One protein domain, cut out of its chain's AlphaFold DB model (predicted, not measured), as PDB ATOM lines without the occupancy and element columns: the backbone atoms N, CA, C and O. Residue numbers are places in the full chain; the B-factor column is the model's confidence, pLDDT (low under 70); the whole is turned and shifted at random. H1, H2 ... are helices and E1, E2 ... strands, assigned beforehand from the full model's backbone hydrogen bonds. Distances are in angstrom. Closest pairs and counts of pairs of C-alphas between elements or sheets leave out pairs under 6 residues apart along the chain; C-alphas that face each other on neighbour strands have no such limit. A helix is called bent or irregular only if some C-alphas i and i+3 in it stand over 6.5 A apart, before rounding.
ATOM      1  N   ASP A 714     128.978 102.790 152.886       35.28
ATOM      2  CA  ASP A 714     129.676 102.198 151.743       35.28
ATOM      3  C   ASP A 714     129.740 103.170 150.551       35.28
ATOM      4  O   ASP A 714     130.775 103.269 149.893       35.28
ATOM      5  N   THR A 715     128.687 103.967 150.320       40.22
ATOM      6  CA  THR A 715     128.718 105.059 149.328       40.22
ATOM      7  C   THR A 715     129.655 106.200 149.746       40.22
ATOM      8  O   THR A 715     130.345 106.749 148.892       40.22
ATOM      9  N   MET A 716     129.748 106.532 151.043       43.16
ATOM     10  CA  MET A 716     130.677 107.570 151.518       43.16
ATOM     11  C   MET A 716     132.152 107.150 151.441       43.16
ATOM     12  O   MET A 716     132.979 107.978 151.062       43.16
ATOM     13  N   ASN A 717     132.490 105.884 151.717       43.75
ATOM     14  CA  ASN A 717     133.853 105.370 151.510       43.75
ATOM     15  C   ASN A 717     134.296 105.563 150.046       43.75
ATOM     16  O   ASN A 717     135.359 106.123 149.789       43.75
ATOM     17  N   PHE A 718     133.425 105.211 149.094       39.12
ATOM     18  CA  PHE A 718     133.694 105.297 147.653       39.12
ATOM     19  C   PHE A 718     133.977 106.719 147.134       39.12
ATOM     20  O   PHE A 718     134.584 106.886 146.075       39.12
ATOM     21  N   GLN A 719     133.511 107.744 147.854       45.81
ATOM     22  CA  GLN A 719     133.667 109.150 147.477       45.81
ATOM     23  C   GLN A 719     134.805 109.842 148.248       45.81
ATOM     24  O   GLN A 719     135.359 110.827 147.761       45.81
ATOM     25  N   LEU A 720     135.209 109.298 149.403       45.88
ATOM     26  CA  LEU A 720     136.405 109.730 150.132       45.88
ATOM     27  C   LEU A 720     137.696 109.190 149.484       45.88
ATOM     28  O   LEU A 720     138.677 109.928 149.392       45.88
ATOM     29  N   ASP A 721     137.650 107.965 148.943       46.19
ATOM     30  CA  ASP A 721     138.742 107.312 148.193       46.19
ATOM     31  C   ASP A 721     139.204 108.095 146.942       46.19
ATOM     32  O   ASP A 721     140.295 107.853 146.429       46.19
ATOM     33  N   GLN A 722     138.398 109.040 146.438       48.81
ATOM     34  CA  GLN A 722     138.759 109.909 145.305       48.81
ATOM     35  C   GLN A 722     139.385 111.251 145.722       48.81
ATOM     36  O   GLN A 722     139.836 112.006 144.863       48.81
ATOM     37  N   ILE A 723     139.384 111.579 147.019       48.62
ATOM     38  CA  ILE A 723     139.727 112.916 147.537       48.62
ATOM     39  C   ILE A 723     140.914 112.858 148.514       48.62
ATOM     40  O   ILE A 723     141.716 113.792 148.572       48.62
ATOM     41  N   VAL A 724     141.075 111.760 149.257       52.34
ATOM     42  CA  VAL A 724     142.198 111.552 150.184       52.34
ATOM     43  C   VAL A 724     143.144 110.483 149.613       52.34
ATOM     44  O   VAL A 724     142.669 109.430 149.194       52.34
ATOM     45  N   PRO A 725     144.476 110.700 149.587       54.81
ATOM     46  CA  PRO A 725     145.426 109.663 149.187       54.81
ATOM     47  C   PRO A 725     145.264 108.393 150.036       54.81
ATOM     48  O   PRO A 725     145.313 108.466 151.264       54.81
ATOM     49  N   GLN A 726     145.122 107.229 149.392       53.06
ATOM     50  CA  GLN A 726     144.829 105.950 150.065       53.06
ATOM     51  C   GLN A 726     145.821 105.607 151.196       53.06
ATOM     52  O   GLN A 726     145.417 105.100 152.239       53.06
ATOM     53  N   SER A 727     147.093 105.998 151.055       53.84
ATOM     54  CA  SER A 727     148.133 105.833 152.083       53.84
ATOM     55  C   SER A 727     147.853 106.552 153.411       53.84
ATOM     56  O   SER A 727     148.398 106.161 154.441       53.84
ATOM     57  N   ILE A 728     147.014 107.593 153.413       56.28
ATOM     58  CA  ILE A 728     146.590 108.304 154.627       56.28
ATOM     59  C   ILE A 728     145.395 107.583 155.263       56.28
ATOM     60  O   ILE A 728     145.373 107.396 156.482       56.28
ATOM     61  N   CYS A 729     144.444 107.108 154.453       54.44
ATOM     62  CA  CYS A 729     143.274 106.355 154.916       54.44
ATOM     63  C   CYS A 729     143.632 105.020 155.590       54.44
ATOM     64  O   CYS A 729     142.931 104.615 156.514       54.44
ATOM     65  N   ASP A 730     144.736 104.379 155.200       57.84
ATOM     66  CA  ASP A 730     145.238 103.170 155.873       57.84
ATOM     67  C   ASP A 730     145.882 103.454 157.247       57.84
ATOM     68  O   ASP A 730     145.960 102.564 158.095       57.84
ATOM     69  N   SER A 731     146.325 104.694 157.497       61.25
ATOM     70  CA  SER A 731     146.989 105.092 158.751       61.25
ATOM     71  C   SER A 731     146.027 105.535 159.863       61.25
ATOM     72  O   SER A 731     146.391 105.510 161.041       61.25
ATOM     73  N   VAL A 732     144.791 105.915 159.515       67.38
ATOM     74  CA  VAL A 732     143.781 106.427 160.455       67.38
ATOM     75  C   VAL A 732     142.616 105.432 160.572       67.38
ATOM     76  O   VAL A 732     142.033 105.049 159.559       67.38
ATOM     77  N   PRO A 733     142.195 105.018 161.784       75.12
ATOM     78  CA  PRO A 733     141.054 104.127 161.956       75.12
ATOM     79  C   PRO A 733     139.776 104.706 161.343       75.12
ATOM     80  O   PRO A 733     139.390 105.838 161.643       75.12
ATOM     81  N   LYS A 734     139.061 103.873 160.577       67.00
ATOM     82  CA  LYS A 734     137.798 104.214 159.893       67.00
ATOM     83  C   LYS A 734     136.727 104.801 160.827       67.00
ATOM     84  O   LYS A 734     135.882 105.571 160.384       67.00
ATOM     85  N   GLU A 735     136.794 104.486 162.122       70.19
ATOM     86  CA  GLU A 735     135.943 105.080 163.158       70.19
ATOM     87  C   GLU A 735     136.130 106.600 163.284       70.19
ATOM     88  O   GLU A 735     135.153 107.339 163.298       70.19
ATOM     89  N   LEU A 736     137.372 107.092 163.302       69.12
ATOM     90  CA  LEU A 736     137.635 108.526 163.458       69.12
ATOM     91  C   LEU A 736     137.352 109.298 162.177       69.12
ATOM     92  O   LEU A 736     136.900 110.433 162.233       69.12
ATOM     93  N   VAL A 737     137.557 108.668 161.020       70.06
ATOM     94  CA  VAL A 737     137.118 109.223 159.732       70.06
ATOM     95  C   VAL A 737     135.592 109.388 159.724       70.06
ATOM     96  O   VAL A 737     135.084 110.412 159.275       70.06
ATOM     97  N   ARG A 738     134.851 108.426 160.293       69.88
ATOM     98  CA  ARG A 738     133.397 108.514 160.472       69.88
ATOM     99  C   ARG A 738     132.990 109.619 161.452       69.88
ATOM    100  O   ARG A 738     132.059 110.353 161.132       69.88
ATOM    101  N   GLU A 739     133.669 109.760 162.591       71.94
ATOM    102  CA  GLU A 739     133.447 110.877 163.524       71.94
ATOM    103  C   GLU A 739     133.706 112.228 162.839       71.94
ATOM    104  O   GLU A 739     132.808 113.061 162.801       71.94
ATOM    105  N   LEU A 740     134.870 112.420 162.200       73.75
ATOM    106  CA  LEU A 740     135.222 113.638 161.454       73.75
ATOM    107  C   LEU A 740     134.179 113.996 160.384       73.75
ATOM    108  O   LEU A 740     133.803 115.159 160.251       73.75
ATOM    109  N   CYS A 741     133.667 113.008 159.649       69.44
ATOM    110  CA  CYS A 741     132.590 113.219 158.681       69.44
ATOM    111  C   CYS A 741     131.279 113.696 159.331       69.44
ATOM    112  O   CYS A 741     130.535 114.448 158.704       69.44
ATOM    113  N   GLN A 742     130.985 113.311 160.576       74.69
ATOM    114  CA  GLN A 742     129.798 113.774 161.306       74.69
ATOM    115  C   GLN A 742     129.945 115.201 161.863       74.69
ATOM    116  O   GLN A 742     128.929 115.845 162.111       74.69
ATOM    117  N   LEU A 743     131.171 115.722 162.007       70.38
ATOM    118  CA  LEU A 743     131.427 117.081 162.516       70.38
ATOM    119  C   LEU A 743     131.059 118.199 161.530       70.38
ATOM    120  O   LEU A 743     130.807 119.323 161.956       70.38
ATOM    121  N   PHE A 744     131.057 117.917 160.222       74.50
ATOM    122  CA  PHE A 744     130.928 118.942 159.182       74.50
ATOM    123  C   PHE A 744     129.662 118.762 158.312       74.50
ATOM    124  O   PHE A 744     129.331 117.628 157.930       74.50
ATOM    125  N   PRO A 745     128.975 119.866 157.936       71.88
ATOM    126  CA  PRO A 745     127.852 119.847 156.995       71.88
ATOM    127  C   PRO A 745     128.220 119.244 155.635       71.88
ATOM    128  O   PRO A 745     129.342 119.403 155.155       71.88
ATOM    129  N   GLU A 746     127.251 118.598 154.981       64.94
ATOM    130  CA  GLU A 746     127.468 117.801 153.759       64.94
ATOM    131  C   GLU A 746     128.127 118.584 152.615       64.94
ATOM    132  O   GLU A 746     128.934 118.027 151.876       64.94
ATOM    133  N   SER A 747     127.838 119.885 152.516       60.00
ATOM    134  CA  SER A 747     128.361 120.794 151.491       60.00
ATOM    135  C   SER A 747     129.868 121.064 151.581       60.00
ATOM    136  O   SER A 747     130.495 121.314 150.554       60.00
ATOM    137  N   ILE A 748     130.463 121.018 152.781       67.75
ATOM    138  CA  ILE A 748     131.876 121.395 153.006       67.75
ATOM    139  C   ILE A 748     132.710 120.257 153.622       67.75
ATOM    140  O   ILE A 748     133.941 120.292 153.576       67.75
ATOM    141  N   ARG A 749     132.051 119.196 154.113       72.81
ATOM    142  CA  ARG A 749     132.649 117.988 154.705       72.81
ATOM    143  C   ARG A 749     133.848 117.457 153.927       72.81
ATOM    144  O   ARG A 749     134.901 117.268 154.522       72.81
ATOM    145  N   ALA A 750     133.715 117.242 152.618       66.50
ATOM    146  CA  ALA A 750     134.786 116.651 151.812       66.50
ATOM    147  C   ALA A 750     136.076 117.493 151.839       66.50
ATOM    148  O   ALA A 750     137.154 116.942 152.034       66.50
ATOM    149  N   LYS A 751     135.958 118.825 151.726       67.69
ATOM    150  CA  LYS A 751     137.101 119.748 151.785       67.69
ATOM    151  C   LYS A 751     137.704 119.794 153.189       67.69
ATOM    152  O   LYS A 751     138.907 119.642 153.336       67.69
ATOM    153  N   HIS A 752     136.882 119.946 154.229       71.94
ATOM    154  CA  HIS A 752     137.373 120.077 155.606       71.94
ATOM    155  C   HIS A 752     137.985 118.786 156.157       71.94
ATOM    156  O   HIS A 752     139.049 118.832 156.767       71.94
ATOM    157  N   VAL A 753     137.377 117.627 155.892       73.62
ATOM    158  CA  VAL A 753     137.948 116.322 156.267       73.62
ATOM    159  C   VAL A 753     139.257 116.074 155.510       73.62
ATOM    160  O   VAL A 753     140.222 115.618 156.117       73.62
ATOM    161  N   GLN A 754     139.343 116.456 154.229       70.00
ATOM    162  CA  GLN A 754     140.597 116.435 153.471       70.00
ATOM    163  C   GLN A 754     141.661 117.348 154.116       70.00
ATOM    164  O   GLN A 754     142.769 116.885 154.372       70.00
ATOM    165  N   THR A 755     141.338 118.602 154.461       73.50
ATOM    166  CA  THR A 755     142.265 119.528 155.145       73.50
ATOM    167  C   THR A 755     142.755 118.987 156.494       73.50
ATOM    168  O   THR A 755     143.943 119.094 156.790       73.50
ATOM    169  N   VAL A 756     141.877 118.372 157.295       75.69
ATOM    170  CA  VAL A 756     142.243 117.749 158.580       75.69
ATOM    171  C   VAL A 756     143.162 116.540 158.367       75.69
ATOM    172  O   VAL A 756     144.175 116.424 159.051       75.69
ATOM    173  N   LEU A 757     142.846 115.650 157.419       73.69
ATOM    174  CA  LEU A 757     143.599 114.407 157.193       73.69
ATOM    175  C   LEU A 757     144.937 114.613 156.467       73.69
ATOM    176  O   LEU A 757     145.862 113.838 156.696       73.69
ATOM    177  N   LEU A 758     145.081 115.654 155.637       71.88
ATOM    178  CA  LEU A 758     146.388 116.052 155.096       71.88
ATOM    179  C   LEU A 758     147.282 116.745 156.138       71.88
ATOM    180  O   LEU A 758     148.476 116.915 155.885       71.88
ATOM    181  N   HIS A 759     146.750 117.146 157.298       75.06
ATOM    182  CA  HIS A 759     147.569 117.769 158.329       75.06
ATOM    183  C   HIS A 759     148.509 116.733 158.978       75.06
ATOM    184  O   HIS A 759     148.028 115.714 159.481       75.06
ATOM    185  N   PRO A 760     149.836 116.970 159.064       66.25
ATOM    186  CA  PRO A 760     150.786 115.988 159.604       66.25
ATOM    187  C   PRO A 760     150.492 115.584 161.061       66.25
ATOM    188  O   PRO A 760     150.837 114.481 161.480       66.25
ATOM    189  N   GLY A 761     149.807 116.439 161.829       66.75
ATOM    190  CA  GLY A 761     149.348 116.112 163.183       66.75
ATOM    191  C   GLY A 761     148.313 114.978 163.250       66.75
ATOM    192  O   GLY A 761     148.274 114.265 164.252       66.75
ATOM    193  N   ALA A 762     147.511 114.766 162.197       67.25
ATOM    194  CA  ALA A 762     146.447 113.758 162.182       67.25
ATOM    195  C   ALA A 762     146.978 112.317 162.077       67.25
ATOM    196  O   ALA A 762     146.402 111.406 162.671       67.25
ATOM    197  N   THR A 763     148.085 112.111 161.358       65.69
ATOM    198  CA  THR A 763     148.703 110.788 161.158       65.69
ATOM    199  C   THR A 763     149.765 110.460 162.210       65.69
ATOM    200  O   THR A 763     149.959 109.293 162.540       65.69
ATOM    201  N   GLN A 764     150.433 111.471 162.782       73.25
ATOM    202  CA  GLN A 764     151.485 111.274 163.787       73.25
ATOM    203  C   GLN A 764     150.956 110.935 165.185       73.25
ATOM    204  O   GLN A 764     151.574 110.134 165.887       73.25
ATOM    205  N   ASN A 765     149.845 111.542 165.624       78.25
ATOM    206  CA  ASN A 765     149.303 111.299 166.961       78.25
ATOM    207  C   ASN A 765     147.783 111.103 166.949       78.25
ATOM    208  O   ASN A 765     146.981 112.024 167.120       78.25
ATOM    209  N   LEU A 766     147.404 109.833 166.839       80.12
ATOM    210  CA  LEU A 766     146.023 109.374 166.839       80.12
ATOM    211  C   LEU A 766     145.230 109.787 168.096       80.12
ATOM    212  O   LEU A 766     144.017 109.976 168.019       80.12
ATOM    213  N   ALA A 767     145.878 109.926 169.259       81.50
ATOM    214  CA  ALA A 767     145.198 110.336 170.489       81.50
ATOM    215  C   ALA A 767     144.779 111.815 170.447       81.50
ATOM    216  O   ALA A 767     143.682 112.150 170.897       81.50
ATOM    217  N   LEU A 768     145.602 112.675 169.840       83.12
ATOM    218  CA  LEU A 768     145.276 114.087 169.640       83.12
ATOM    219  C   LEU A 768     144.213 114.269 168.554       83.12
ATOM    220  O   LEU A 768     143.333 115.104 168.725       83.12
ATOM    221  N   LEU A 769     144.191 113.427 167.513       81.31
ATOM    222  CA  LEU A 769     143.079 113.417 166.554       81.31
ATOM    223  C   LEU A 769     141.740 113.052 167.231       81.31
ATOM    224  O   LEU A 769     140.736 113.721 167.004       81.31
ATOM    225  N   ARG A 770     141.719 112.062 168.140       83.44
ATOM    226  CA  ARG A 770     140.520 111.752 168.957       83.44
ATOM    227  C   ARG A 770     140.109 112.889 169.891       83.44
ATOM    228  O   ARG A 770     138.936 113.019 170.227       83.44
ATOM    229  N   LEU A 771     141.067 113.669 170.382       84.50
ATOM    230  CA  LEU A 771     140.789 114.838 171.211       84.50
ATOM    231  C   LEU A 771     140.215 115.984 170.360       84.50
ATOM    232  O   LEU A 771     139.192 116.553 170.725       84.50
ATOM    233  N   PHE A 772     140.795 116.240 169.187       85.12
ATOM    234  CA  PHE A 772     140.286 117.183 168.191       85.12
ATOM    235  C   PHE A 772     138.818 116.894 167.826       85.12
ATOM    236  O   PHE A 772     137.984 117.795 167.931       85.12
ATOM    237  N   CYS A 773     138.469 115.635 167.519       82.25
ATOM    238  CA  CYS A 773     137.085 115.241 167.214       82.25
ATOM    239  C   CYS A 773     136.085 115.579 168.335       82.25
ATOM    240  O   CYS A 773     134.936 115.904 168.050       82.25
ATOM    241  N   ARG A 774     136.510 115.521 169.605       83.62
ATOM    242  CA  ARG A 774     135.659 115.833 170.767       83.62
ATOM    243  C   ARG A 774     135.584 117.330 171.079       83.62
ATOM    244  O   ARG A 774     134.573 117.790 171.608       83.62
ATOM    245  N   ILE A 775     136.619 118.098 170.745       86.06
ATOM    246  CA  ILE A 775     136.662 119.549 170.976       86.06
ATOM    247  C   ILE A 775     135.800 120.298 169.955       86.06
ATOM    248  O   ILE A 775     134.981 121.125 170.352       86.06
ATOM    249  N   VAL A 776     135.944 119.994 168.658       83.69
ATOM    250  CA  VAL A 776     135.303 120.746 167.557       83.69
ATOM    251  C   VAL A 776     133.789 120.982 167.740       83.69
ATOM    252  O   VAL A 776     133.383 122.129 167.558       83.69
ATOM    253  N   PRO A 777     132.953 120.005 168.167       83.31
ATOM    254  CA  PRO A 777     131.518 120.214 168.408       83.31
ATOM    255  C   PRO A 777     131.149 121.302 169.419       83.31
ATOM    256  O   PRO A 777     129.992 121.710 169.469       83.31
ATOM    257  N   ARG A 778     132.083 121.699 170.291       82.06
ATOM    258  CA  ARG A 778     131.825 122.625 171.402       82.06
ATOM    259  C   ARG A 778     132.301 124.047 171.122       82.06
ATOM    260  O   ARG A 778     131.948 124.951 171.877       82.06
ATOM    261  N   LEU A 779     133.104 124.241 170.075       84.12
ATOM    262  CA  LEU A 779     133.708 125.531 169.748       84.12
ATOM    263  C   LEU A 779     132.648 126.537 169.244       84.12
ATOM    264  O   LEU A 779     131.741 126.133 168.514       84.12
ATOM    265  N   PRO A 780     132.773 127.841 169.558       84.06
ATOM    266  CA  PRO A 780     133.841 128.457 170.346       84.06
ATOM    267  C   PRO A 780     133.697 128.186 171.852       84.06
ATOM    268  O   PRO A 780     132.624 128.352 172.426       84.06
ATOM    269  N   THR A 781     134.794 127.798 172.506       85.25
ATOM    270  CA  THR A 781     134.805 127.483 173.947       85.25
ATOM    271  C   THR A 781     136.029 128.074 174.631       85.25
ATOM    272  O   THR A 781     137.090 128.252 174.025       85.25
ATOM    273  N   HIS A 782     135.889 128.340 175.924       86.88
ATOM    274  CA  HIS A 782     136.990 128.692 176.811       86.88
ATOM    275  C   HIS A 782     137.911 127.491 177.084       86.88
ATOM    276  O   HIS A 782     137.445 126.358 177.212       86.88
ATOM    277  N   LEU A 783     139.222 127.731 177.205       88.56
ATOM    278  CA  LEU A 783     140.217 126.668 177.391       88.56
ATOM    279  C   LEU A 783     140.001 125.844 178.676       88.56
ATOM    280  O   LEU A 783     140.098 124.620 178.622       88.56
ATOM    281  N   GLU A 784     139.688 126.474 179.815       87.12
ATOM    282  CA  GLU A 784     139.479 125.738 181.076       87.12
ATOM    283  C   GLU A 784     138.148 124.967 181.066       87.12
ATOM    284  O   GLU A 784     138.048 123.913 181.691       87.12
ATOM    285  N   GLU A 785     137.134 125.439 180.328       87.31
ATOM    286  CA  GLU A 785     135.890 124.687 180.121       87.31
ATOM    287  C   GLU A 785     136.145 123.422 179.289       87.31
ATOM    288  O   GLU A 785     135.657 122.353 179.653       87.31
ATOM    289  N   LEU A 786     136.982 123.494 178.245       89.19
ATOM    290  CA  LEU A 786     137.431 122.307 177.504       89.19
ATOM    291  C   LEU A 786     138.238 121.349 178.392       89.19
ATOM    292  O   LEU A 786     137.955 120.152 178.392       89.19
ATOM    293  N   MET A 787     139.196 121.857 179.181       89.06
ATOM    294  CA  MET A 787     139.965 121.040 180.135       89.06
ATOM    295  C   MET A 787     139.051 120.325 181.136       89.06
ATOM    296  O   MET A 787     139.232 119.135 181.386       89.06
ATOM    297  N   PHE A 788     138.055 121.029 181.682       86.88
ATOM    298  CA  PHE A 788     137.114 120.487 182.661       86.88
ATOM    299  C   PHE A 788     136.155 119.458 182.045       86.88
ATOM    300  O   PHE A 788     136.025 118.350 182.561       86.88
ATOM    301  N   VAL A 789     135.503 119.796 180.927       86.69
ATOM    302  CA  VAL A 789     134.490 118.942 180.284       86.69
ATOM    303  C   VAL A 789     135.104 117.682 179.677       86.69
ATOM    304  O   VAL A 789     134.523 116.608 179.807       86.69
ATOM    305  N   GLU A 790     136.271 117.785 179.037       85.75
ATOM    306  CA  GLU A 790     136.956 116.618 178.465       85.75
ATOM    307  C   GLU A 790     137.865 115.897 179.467       85.75
ATOM    308  O   GLU A 790     138.331 114.797 179.167       85.75
ATOM    309  N   SER A 791     138.088 116.479 180.655       87.38
ATOM    310  CA  SER A 791     138.996 115.968 181.694       87.38
ATOM    311  C   SER A 791     140.417 115.731 181.157       87.38
ATOM    312  O   SER A 791     140.986 114.650 181.302       87.38
ATOM    313  N   VAL A 792     140.974 116.751 180.493       88.81
ATOM    314  CA  VAL A 792     142.286 116.711 179.823       88.81
ATOM    315  C   VAL A 792     143.221 117.773 180.395       88.81
ATOM    316  O   VAL A 792     142.839 118.930 180.567       88.81
ATOM    317  N   ASP A 793     144.478 117.388 180.625       87.12
ATOM    318  CA  ASP A 793     145.530 118.290 181.091       87.12
ATOM    319  C   ASP A 793     145.807 119.439 180.113       87.12
ATOM    320  O   ASP A 793     145.846 119.254 178.892       87.12
ATOM    321  N   ARG A 794     146.123 120.620 180.663       87.00
ATOM    322  CA  ARG A 794     146.445 121.828 179.883       87.00
ATOM    323  C   ARG A 794     147.498 121.575 178.805       87.00
ATOM    324  O   ARG A 794     147.346 122.068 177.695       87.00
ATOM    325  N   VAL A 795     148.555 120.825 179.126       89.69
ATOM    326  CA  VAL A 795     149.672 120.557 178.203       89.69
ATOM    327  C   VAL A 795     149.187 119.782 176.978       89.69
ATOM    328  O   VAL A 795     149.444 120.197 175.855       89.69
ATOM    329  N   THR A 796     148.420 118.712 177.186       89.75
ATOM    330  CA  THR A 796     147.849 117.883 176.114       89.75
ATOM    331  C   THR A 796     146.843 118.662 175.264       89.75
ATOM    332  O   THR A 796     146.797 118.492 174.046       89.75
ATOM    333  N   LEU A 797     146.046 119.537 175.885       89.38
ATOM    334  CA  LEU A 797     145.097 120.386 175.167       89.38
ATOM    335  C   LEU A 797     145.802 121.470 174.336       89.38
ATOM    336  O   LEU A 797     145.421 121.691 173.190       89.38
ATOM    337  N   VAL A 798     146.842 122.109 174.878       88.44
ATOM    338  CA  VAL A 798     147.650 123.103 174.154       88.44
ATOM    339  C   VAL A 798     148.425 122.446 173.009       88.44
ATOM    340  O   VAL A 798     148.336 122.941 171.896       88.44
ATOM    341  N   ASP A 799     149.064 121.291 173.220       87.94
ATOM    342  CA  ASP A 799     149.737 120.528 172.151       87.94
ATOM    343  C   ASP A 799     148.751 120.100 171.044       87.94
ATOM    344  O   ASP A 799     149.084 120.143 169.862       87.94
ATOM    345  N   CYS A 800     147.501 119.768 171.391       86.94
ATOM    346  CA  CYS A 800     146.435 119.538 170.410       86.94
ATOM    347  C   CYS A 800     146.135 120.804 169.585       86.94
ATOM    348  O   CYS A 800     146.118 120.758 168.356       86.94
ATOM    349  N   VAL A 801     145.925 121.944 170.248       87.00
ATOM    350  CA  VAL A 801     145.599 123.220 169.592       87.00
ATOM    351  C   VAL A 801     146.761 123.730 168.735       87.00
ATOM    352  O   VAL A 801     146.531 124.148 167.607       87.00
ATOM    353  N   GLU A 802     148.005 123.628 169.203       86.75
ATOM    354  CA  GLU A 802     149.203 123.997 168.441       86.75
ATOM    355  C   GLU A 802     149.400 123.086 167.220       86.75
ATOM    356  O   GLU A 802     149.596 123.578 166.106       86.75
ATOM    357  N   ARG A 803     149.256 121.760 167.377       84.88
ATOM    358  CA  ARG A 803     149.336 120.811 166.251       84.88
ATOM    359  C   ARG A 803     148.204 120.943 165.247       84.88
ATOM    360  O   ARG A 803     148.381 120.489 164.124       84.88
ATOM    361  N   PHE A 804     147.066 121.520 165.614       83.44
ATOM    362  CA  PHE A 804     145.975 121.816 164.686       83.44
ATOM    363  C   PHE A 804     145.803 123.325 164.449       83.44
ATOM    364  O   PHE A 804     144.764 123.731 163.949       83.44
ATOM    365  N   SER A 805     146.821 124.152 164.718       80.44
ATOM    366  CA  SER A 805     146.784 125.622 164.599       80.44
ATOM    367  C   SER A 805     146.222 126.207 163.279       80.44
ATOM    368  O   SER A 805     145.465 127.176 163.354       80.44
ATOM    369  N   PRO A 806     146.456 125.642 162.068       78.25
ATOM    370  CA  PRO A 806     145.798 126.146 160.850       78.25
ATOM    371  C   PRO A 806     144.275 125.899 160.801       78.25
ATOM    372  O   PRO A 806     143.600 126.392 159.903       78.25
ATOM    373  N   ILE A 807     143.734 125.117 161.738       82.75
ATOM    374  CA  ILE A 807     142.320 124.737 161.853       82.75
ATOM    375  C   ILE A 807     141.713 125.277 163.158       82.75
ATOM    376  O   ILE A 807     140.557 125.694 163.168       82.75
ATOM    377  N   LEU A 808     142.483 125.281 164.250       85.31
ATOM    378  CA  LEU A 808     142.108 125.777 165.570       85.31
ATOM    379  C   LEU A 808     142.828 127.093 165.865       85.31
ATOM    380  O   LEU A 808     144.010 127.110 166.201       85.31
ATOM    381  N   CYS A 809     142.099 128.201 165.793       86.38
ATOM    382  CA  CYS A 809     142.621 129.508 166.175       86.38
ATOM    383  C   CYS A 809     142.428 129.746 167.677       86.38
ATOM    384  O   CYS A 809     141.456 129.277 168.272       86.38
ATOM    385  N   THR A 810     143.320 130.528 168.287       89.81
ATOM    386  CA  THR A 810     143.156 130.997 169.669       89.81
ATOM    387  C   THR A 810     143.043 132.513 169.719       89.81
ATOM    388  O   THR A 810     143.749 133.217 168.999       89.81
ATOM    389  N   ALA A 811     142.172 133.023 170.588       88.75
ATOM    390  CA  ALA A 811     142.100 134.447 170.902       88.75
ATOM    391  C   ALA A 811     142.094 134.663 172.417       88.75
ATOM    392  O   ALA A 811     141.622 133.819 173.181       88.75
ATOM    393  N   ARG A 812     142.625 135.808 172.851       87.94
ATOM    394  CA  ARG A 812     142.605 136.242 174.250       87.94
ATOM    395  C   ARG A 812     141.416 137.174 174.465       87.94
ATOM    396  O   ARG A 812     141.405 138.264 173.905       87.94
ATOM    397  N   LEU A 813     140.432 136.747 175.253       87.19
ATOM    398  CA  LEU A 813     139.186 137.479 175.500       87.19
ATOM    399  C   LEU A 813     138.867 137.545 177.005       87.19
ATOM    400  O   LEU A 813     139.244 136.632 177.749       87.19
ATOM    401  N   PRO A 814     138.179 138.600 177.473       85.88
ATOM    402  CA  PRO A 814     137.614 138.629 178.817       85.88
ATOM    403  C   PRO A 814     136.498 137.586 178.943       85.88
ATOM    404  O   PRO A 814     135.653 137.459 178.058       85.88
ATOM    405  N   ASP A 815     136.474 136.848 180.050       83.50
ATOM    406  CA  ASP A 815     135.400 135.889 180.310       83.50
ATOM    407  C   ASP A 815     134.106 136.618 180.750       83.50
ATOM    408  O   ASP A 815     134.163 137.494 181.618       83.50
ATOM    409  N   PRO A 816     132.921 136.267 180.212       77.56
ATOM    410  CA  PRO A 816     131.678 136.992 180.478       77.56
ATOM    411  C   PRO A 816     131.155 136.857 181.914       77.56
ATOM    412  O   PRO A 816     130.352 137.688 182.332       77.56
ATOM    413  N   VAL A 817     131.561 135.829 182.667       86.00
ATOM    414  CA  VAL A 817     131.126 135.591 184.055       86.00
ATOM    415  C   VAL A 817     131.905 136.479 185.025       86.00
ATOM    416  O   VAL A 817     131.357 136.969 186.009       86.00
TER     417      VAL A 817
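What this domain is: This is residues 714 to 817 of the 828 residues of an uncharacterized protein of Fasciola hepatica (UniProt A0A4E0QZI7). A row of short helices makes an elongated body, with H6 near its middle, H3 side by side with H6, and H8 crossing the first part of H6. H4 crosses H3, H1 and H2 lie toward one end, and H7 and the single strand E1 toward the other, where E1 leads away from H8. The printed part has 104 residues, with eight named helices, H1 to H8 in order, and then E1; the class is mostly helix. By its radius of gyration of the C-alphas, 14.6 A, it is compact, and it spans 47 by 27 by 21 A.

Where its parts are: H1 is residues 714 to 720, beginning at C-alpha 714 (129.676, 102.198, 151.743), and H2 is residues 726 to 729. H3, residues 734 to 743, is 14.6 A long, and H4, residues 749 to 757, is 11.8 A. H5 is residues 760 to 764. H6, residues 766 to 778, is 19.9 A long and begins at C-alpha 766 (146.023, 109.374, 166.839); it is neither bent nor irregular, but only just: C-alphas 774 and 777 are 6.5 A apart. H7 is residues 783 to 790, 10.6 A long, and H8 is residues 794 to 803, 14.0 A. E1, residues 808 to 814, is 19.0 A long and ends at C-alpha 814 (137.614, 138.629, 178.817).

How they stand to each other: H6 is the hub, touching three helices. H3 and H6 touch at a shallow tilt of 21 degrees, the same way, with the closest C-alphas those of Leu 740 and Cys 773, 6.3 A apart. H8 touches residues 768 to 772 of H6 alone, about perpendicular at 87 degrees; the C-alphas of Leu 768 and Cys 800 are closest, 5.6 A. H5 and H6 touch only at the corner, closest at the C-alphas of Ala 762 and Leu 769, 5.5 A. H3 and H4 touch at a steep tilt of 53 degrees, opposite ways, closest at the C-alphas of Cys 741 and Arg 749, 6.2 A. H7 is close but not clearly touching H6, the C-alphas of Ile 775 and Leu 786 being 7.1 A apart. H1 and H3 are near each other. The closest C-alphas of H8 and E1 are those of Val 801 and Leu 808, 5.9 A; E1 pairs with no named strand. Every O i to N i+4 pair is within hydrogen-bond range in H1, H3, H4, H5, H7 and H8, against 6 of 9 in H6, and H2 is too short for such a pair.

The domain as a whole: The two C-alphas farthest apart, those of Phe 718 and Val 817, are 47.4 A apart. The printed part has no cut, and its links between named elements are tight. The mean pLDDT of the printed part is 74.3, and 32 residues are under 70, among them 714 to 732 and 760 to 763.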